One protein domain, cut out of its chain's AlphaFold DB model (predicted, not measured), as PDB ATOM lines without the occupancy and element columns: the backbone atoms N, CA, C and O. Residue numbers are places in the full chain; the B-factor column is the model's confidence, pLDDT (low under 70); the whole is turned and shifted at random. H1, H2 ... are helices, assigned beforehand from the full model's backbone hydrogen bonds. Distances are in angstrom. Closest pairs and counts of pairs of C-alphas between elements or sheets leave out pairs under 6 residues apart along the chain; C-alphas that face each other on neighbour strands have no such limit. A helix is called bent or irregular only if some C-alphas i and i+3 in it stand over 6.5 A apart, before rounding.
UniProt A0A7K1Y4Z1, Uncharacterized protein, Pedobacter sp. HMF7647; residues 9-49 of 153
ATOM      1  N   ALA A   9     -22.898  52.744 -46.007       91.12
ATOM      2  CA  ALA A   9     -22.145  52.270 -44.848       91.12
ATOM      3  C   ALA A   9     -22.655  50.908 -44.334       91.12
ATOM      4  O   ALA A   9     -21.854  50.040 -43.997       91.12
ATOM      5  N   GLU A  10     -23.975  50.696 -44.343       90.31
ATOM      6  CA  GLU A  10     -24.608  49.433 -43.944       90.31
ATOM      7  C   GLU A  10     -24.217  48.293 -44.896       90.31
ATOM      8  O   GLU A  10     -23.839  47.209 -44.455       90.31
ATOM      9  N   MET A  11     -24.217  48.561 -46.205       91.75
ATOM     10  CA  MET A  11     -23.789  47.593 -47.219       91.75
ATOM     11  C   MET A  11     -22.319  47.191 -47.041       91.75
ATOM     12  O   MET A  11     -21.987  46.008 -47.105       91.75
ATOM     13  N   GLN A  12     -21.424  48.155 -46.806       92.62
ATOM     14  CA  GLN A  12     -20.006  47.861 -46.579       92.62
ATOM     15  C   GLN A  12     -19.782  47.054 -45.298       92.62
ATOM     16  O   GLN A  12     -19.014  46.090 -45.317       92.62
ATOM     17  N   ALA A  13     -20.472  47.409 -44.213       92.88
ATOM     18  CA  ALA A  13     -20.410  46.666 -42.960       92.88
ATOM     19  C   ALA A  13     -20.889  45.217 -43.146       92.88
ATOM     20  O   ALA A  13     -20.224  44.283 -42.694       92.88
ATOM     21  N   GLU A  14     -21.981  45.012 -43.885       91.38
ATOM     22  CA  GLU A  14     -22.479  43.671 -44.196       91.38
ATOM     23  C   GLU A  14     -21.498  42.890 -45.085       91.38
ATOM     24  O   GLU A  14     -21.250  41.716 -44.829       91.38
ATOM     25  N   ILE A  15     -20.864  43.513 -46.086       93.44
ATOM     26  CA  ILE A  15     -19.839  42.848 -46.912       93.44
ATOM     27  C   ILE A  15     -18.668  42.369 -46.048       93.44
ATOM     28  O   ILE A  15     -18.176  41.253 -46.238       93.44
ATOM     29  N   VAL A  16     -18.202  43.203 -45.115       94.81
ATOM     30  CA  VAL A  16     -17.121  42.832 -44.192       94.81
ATOM     31  C   VAL A  16     -17.557  41.660 -43.315       94.81
ATOM     32  O   VAL A  16     -16.829  40.673 -43.219       94.81
ATOM     33  N   LEU A  17     -18.768  41.709 -42.762       94.88
ATOM     34  CA  LEU A  17     -19.331  40.628 -41.954       94.88
ATOM     35  C   LEU A  17     -19.444  39.320 -42.752       94.88
ATOM     36  O   LEU A  17     -19.012  38.265 -42.288       94.88
ATOM     37  N   LEU A  18     -19.961  39.376 -43.980       95.31
ATOM     38  CA  LEU A  18     -20.091  38.210 -44.854       95.31
ATOM     39  C   LEU A  18     -18.731  37.601 -45.205       95.31
ATOM     40  O   LEU A  18     -18.612  36.377 -45.269       95.31
ATOM     41  N   LYS A  19     -17.698  38.427 -45.399       95.50
ATOM     42  CA  LYS A  19     -16.327  37.940 -45.609       95.50
ATOM     43  C   LYS A  19     -15.803  37.195 -44.386       95.50
ATOM     44  O   LYS A  19     -15.240  36.118 -44.555       95.50
ATOM     45  N   VAL A  20     -16.026  37.722 -43.182       96.19
ATOM     46  CA  VAL A  20     -15.644  37.044 -41.931       96.19
ATOM     47  C   VAL A  20     -16.360  35.698 -41.815       96.19
ATOM     48  O   VAL A  20     -15.710  34.665 -41.674       96.19
ATOM     49  N   LYS A  21     -17.682  35.674 -42.022       95.88
ATOM     50  CA  LYS A  21     -18.479  34.439 -41.989       95.88
ATOM     51  C   LYS A  21     -18.020  33.404 -43.022       95.88
ATOM     52  O   LYS A  21     -18.021  32.208 -42.746       95.88
ATOM     53  N   LYS A  22     -17.615  33.848 -44.216       94.81
ATOM     54  CA  LYS A  22     -17.061  32.964 -45.252       94.81
ATOM     55  C   LYS A  22     -15.754  32.319 -44.793       94.81
ATOM     56  O   LYS A  22     -15.573  31.127 -45.015       94.81
ATOM     57  N   LEU A  23     -14.860  33.085 -44.166       95.25
ATOM     58  CA  LEU A  23     -13.584  32.562 -43.671       95.25
ATOM     59  C   LEU A  23     -13.796  31.485 -42.600       95.25
ATOM     60  O   LEU A  23     -13.184  30.422 -42.685       95.25
ATOM     61  N   GLU A  24     -14.727  31.707 -41.671       92.56
ATOM     62  CA  GLU A  24     -15.107  30.705 -40.666       92.56
ATOM     63  C   GLU A  24     -15.656  29.426 -41.318       92.56
ATOM     64  O   GLU A  24     -15.274  28.312 -40.958       92.56
ATOM     65  N   GLN A  25     -16.523  29.568 -42.326       92.62
ATOM     66  CA  GLN A  25     -17.065  28.427 -43.067       92.62
ATOM     67  C   GLN A  25     -15.978  27.663 -43.829       92.62
ATOM     68  O   GLN A  25     -15.992  26.433 -43.849       92.62
ATOM     69  N   GLU A  26     -15.024  28.362 -44.443       88.00
ATOM     70  CA  GLU A  26     -13.889  27.735 -45.121       88.00
ATOM     71  C   GLU A  26     -13.003  26.955 -44.150       88.00
ATOM     72  O   GLU A  26     -12.534  25.870 -44.497       88.00
ATOM     73  N   GLU A  27     -12.778  27.472 -42.944       90.44
ATOM     74  CA  GLU A  27     -12.013  26.778 -41.911       90.44
ATOM     75  C   GLU A  27     -12.738  25.522 -41.417       90.44
ATOM     76  O   GLU A  27     -12.135  24.449 -41.386       90.44
ATOM     77  N   GLN A  28     -14.046  25.611 -41.162       87.06
ATOM     78  CA  GLN A  28     -14.872  24.459 -40.786       87.06
ATOM     79  C   GLN A  28     -14.929  23.397 -41.890       87.06
ATOM     80  O   GLN A  28     -14.891  22.197 -41.616       87.06
ATOM     81  N   ILE A  29     -15.014  23.817 -43.155       85.25
ATOM     82  CA  ILE A  29     -14.943  22.913 -44.306       85.25
ATOM     83  C   ILE A  29     -13.566  22.250 -44.329       85.25
ATOM     84  O   ILE A  29     -13.487  21.024 -44.345       85.25
ATOM     85  N   LYS A  30     -12.480  23.024 -44.257       86.69
ATOM     86  CA  LYS A  30     -11.116  22.477 -44.215       86.69
ATOM     87  C   LYS A  30     -10.963  21.473 -43.082       86.69
ATOM     88  O   LYS A  30     -10.430  20.400 -43.319       86.69
ATOM     89  N   GLU A  31     -11.459  21.771 -41.889       84.69
ATOM     90  CA  GLU A  31     -11.423  20.864 -40.745       84.69
ATOM     91  C   GLU A  31     -12.170  19.552 -41.011       84.69
ATOM     92  O   GLU A  31     -11.607  18.474 -40.811       84.69
ATOM     93  N   LYS A  32     -13.383  19.623 -41.571       76.69
ATOM     94  CA  LYS A  32     -14.143  18.434 -41.985       76.69
ATOM     95  C   LYS A  32     -13.401  17.623 -43.052       76.69
ATOM     96  O   LYS A  32     -13.411  16.399 -42.982       76.69
ATOM     97  N   PHE A  33     -12.706  18.268 -43.990       79.38
ATOM     98  CA  PHE A  33     -11.935  17.605 -45.051       79.38
ATOM     99  C   PHE A  33     -10.496  17.214 -44.653       79.38
ATOM    100  O   PHE A  33      -9.845  16.502 -45.412       79.38
ATOM    101  N   LYS A  34      -9.987  17.597 -43.471       81.62
ATOM    102  CA  LYS A  34      -8.663  17.154 -42.977       81.62
ATOM    103  C   LYS A  34      -8.616  15.648 -42.726       81.62
ATOM    104  O   LYS A  34      -7.546  15.053 -42.820       81.62
ATOM    105  N   SER A  35      -9.752  15.027 -42.400       80.00
ATOM    106  CA  SER A  35      -9.800  13.588 -42.154       80.00
ATOM    107  C   SER A  35     -10.099  12.820 -43.452       80.00
ATOM    108  O   SER A  35     -11.160  13.018 -44.050       80.00
ATOM    109  N   PRO A  36      -9.222  11.893 -43.888       74.25
ATOM    110  CA  PRO A  36      -9.475  11.060 -45.065       74.25
ATOM    111  C   PRO A  36     -10.802  10.293 -44.964       74.25
ATOM    112  O   PRO A  36     -11.505  10.118 -45.956       74.25
ATOM    113  N   GLY A  37     -11.185   9.895 -43.746       80.25
ATOM    114  CA  GLY A  37     -12.452   9.224 -43.462       80.25
ATOM    115  C   GLY A  37     -13.690  10.083 -43.728       80.25
ATOM    116  O   GLY A  37     -14.667   9.551 -44.244       80.25
ATOM    117  N   ALA A  38     -13.661  11.392 -43.452       77.38
ATOM    118  CA  ALA A  38     -14.790  12.280 -43.745       77.38
ATOM    119  C   ALA A  38     -14.936  12.572 -45.242       77.38
ATOM    120  O   ALA A  38     -16.057  12.695 -45.736       77.38
ATOM    121  N   ILE A  39     -13.827  12.627 -45.989       79.12
ATOM    122  CA  ILE A  39     -13.877  12.706 -47.456       79.12
ATOM    123  C   ILE A  39     -14.542  11.447 -48.002       79.12
ATOM    124  O   ILE A  39     -15.485  11.525 -48.785       79.12
ATOM    125  N   LEU A  40     -14.085  10.278 -47.548       80.19
ATOM    126  CA  LEU A  40     -14.632   9.004 -47.988       80.19
ATOM    127  C   LEU A  40     -16.082   8.817 -47.545       80.19
ATOM    128  O   LEU A  40     -16.872   8.318 -48.335       80.19
ATOM    129  N   SER A  41     -16.479   9.228 -46.342       78.38
ATOM    130  CA  SER A  41     -17.874   9.142 -45.896       78.38
ATOM    131  C   SER A  41     -18.775  10.111 -46.660       78.38
ATOM    132  O   SER A  41     -19.868   9.723 -47.052       78.38
ATOM    133  N   THR A  42     -18.301  11.321 -46.966       80.25
ATOM    134  CA  THR A  42     -19.036  12.297 -47.785       80.25
ATOM    135  C   THR A  42     -19.208  11.772 -49.203       80.25
ATOM    136  O   THR A  42     -20.334  11.659 -49.681       80.25
ATOM    137  N   VAL A  43     -18.121  11.344 -49.848       79.12
ATOM    138  CA  VAL A  43     -18.165  10.727 -51.178       79.12
ATOM    139  C   VAL A  43     -19.076   9.503 -51.147       79.12
ATOM    140  O   VAL A  43     -20.040   9.434 -51.898       79.12
ATOM    141  N   THR A  44     -18.856   8.566 -50.228       79.12
ATOM    142  CA  THR A  44     -19.699   7.369 -50.145       79.12
ATOM    143  C   THR A  44     -21.140   7.683 -49.778       79.12
ATOM    144  O   THR A  44     -21.982   6.927 -50.219       79.12
ATOM    145  N   SER A  45     -21.467   8.764 -49.069       74.94
ATOM    146  CA  SER A  45     -22.854   9.187 -48.807       74.94
ATOM    147  C   SER A  45     -23.536   9.787 -50.039       74.94
ATOM    148  O   SER A  45     -24.724   9.560 -50.243       74.94
ATOM    149  N   LEU A  46     -22.781  10.458 -50.917       72.62
ATOM    150  CA  LEU A  46     -23.276  10.890 -52.228       72.62
ATOM    151  C   LEU A  46     -23.567   9.683 -53.139       72.62
ATOM    152  O   LEU A  46     -24.467   9.740 -53.974       72.62
ATOM    153  N   PHE A  47     -22.840   8.575 -52.949       73.38
ATOM    154  CA  PHE A  47     -23.059   7.314 -53.671       73.38
ATOM    155  C   PHE A  47     -24.029   6.341 -52.959       73.38
ATOM    156  O   PHE A  47     -24.695   5.542 -53.620       73.38
ATOM    157  N   LYS A  48     -24.152   6.390 -51.626       68.44
ATOM    158  CA  LYS A  48     -25.029   5.543 -50.803       68.44
ATOM    159  C   LYS A  48     -26.395   6.209 -50.667       68.44
ATOM    160  O   LYS A  48     -26.662   6.975 -49.752       68.44
ATOM    161  N   ARG A  49     -27.245   5.857 -51.625       55.66
ATOM    162  CA  ARG A  49     -28.707   5.984 -51.678       55.66
ATOM    163  C   ARG A  49     -29.415   6.230 -50.331       55.66
ATOM    164  O   ARG A  49     -29.318   5.426 -49.409       55.66
TER     165      ARG A  49
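AT A GLANCE: This is residues 9 to 49 of the 153 residues of an uncharacterized protein of Pedobacter sp. HMF7647 (UniProt A0A7K1Y4Z1). Picture an L: one long, straight helix, H1, makes the long arm, and a shorter helix, H2, turns off at its far end to make the short arm. The two arms meet in a corner at residues 32 to 39, and away from that corner residues 9 to 31 of H1 and residues 43 to 47 of H2 stand free. The printed part has 41 residues with two named helices, H1 then H2, and no named strand; its class is all helix. The whole is extended, with a radius of gyration of the C-alphas of 15.6 A, and its C-alphas span 47 by 22 by 6 A.

IN THESE COORDINATES: Find C-alpha 9 at (-22.145, 52.270, -44.848), where H1, residues 9 to 34, begins. From there H1 runs 37.7 A, mostly toward smaller y, to C-alpha 34 at (-8.663, 17.154, -42.977). Next look at C-alpha 36, where H2, residues 36 to 47, begins; it runs 16.5 A, mainly toward smaller x and z, to C-alpha 47 at (-23.059, 7.314, -53.671). Neither helix is bent.

HOW THE PARTS SIT: Start from H1 and look at its residues 32 to 33, the part that touches H2. H1 and H2 only just touch, and only at the corner by their link, with 3 pairs of C-alphas within 8 A. On H2, look for residues 38 to 39, the part that touches H1. The closest C-alphas of the two helices are those of Phe 33 and Ile 39, 5.8 A apart. Their lines are about perpendicular, at 80 degrees, and their centres are 24.3 A apart. In both H1 and H2, every O i to N i+4 pair is within hydrogen-bond range.

THE WHOLE: Look to Ala 9 and Arg 49 for the two C-alphas farthest apart, at 47.2 A. The printed part has no cut, and the link from H1 to H2, the one residue Ser 35, is tight. In the B-factor column you will find a mean pLDDT of 85.0 for the printed part, with residues 48 to 49 under 70.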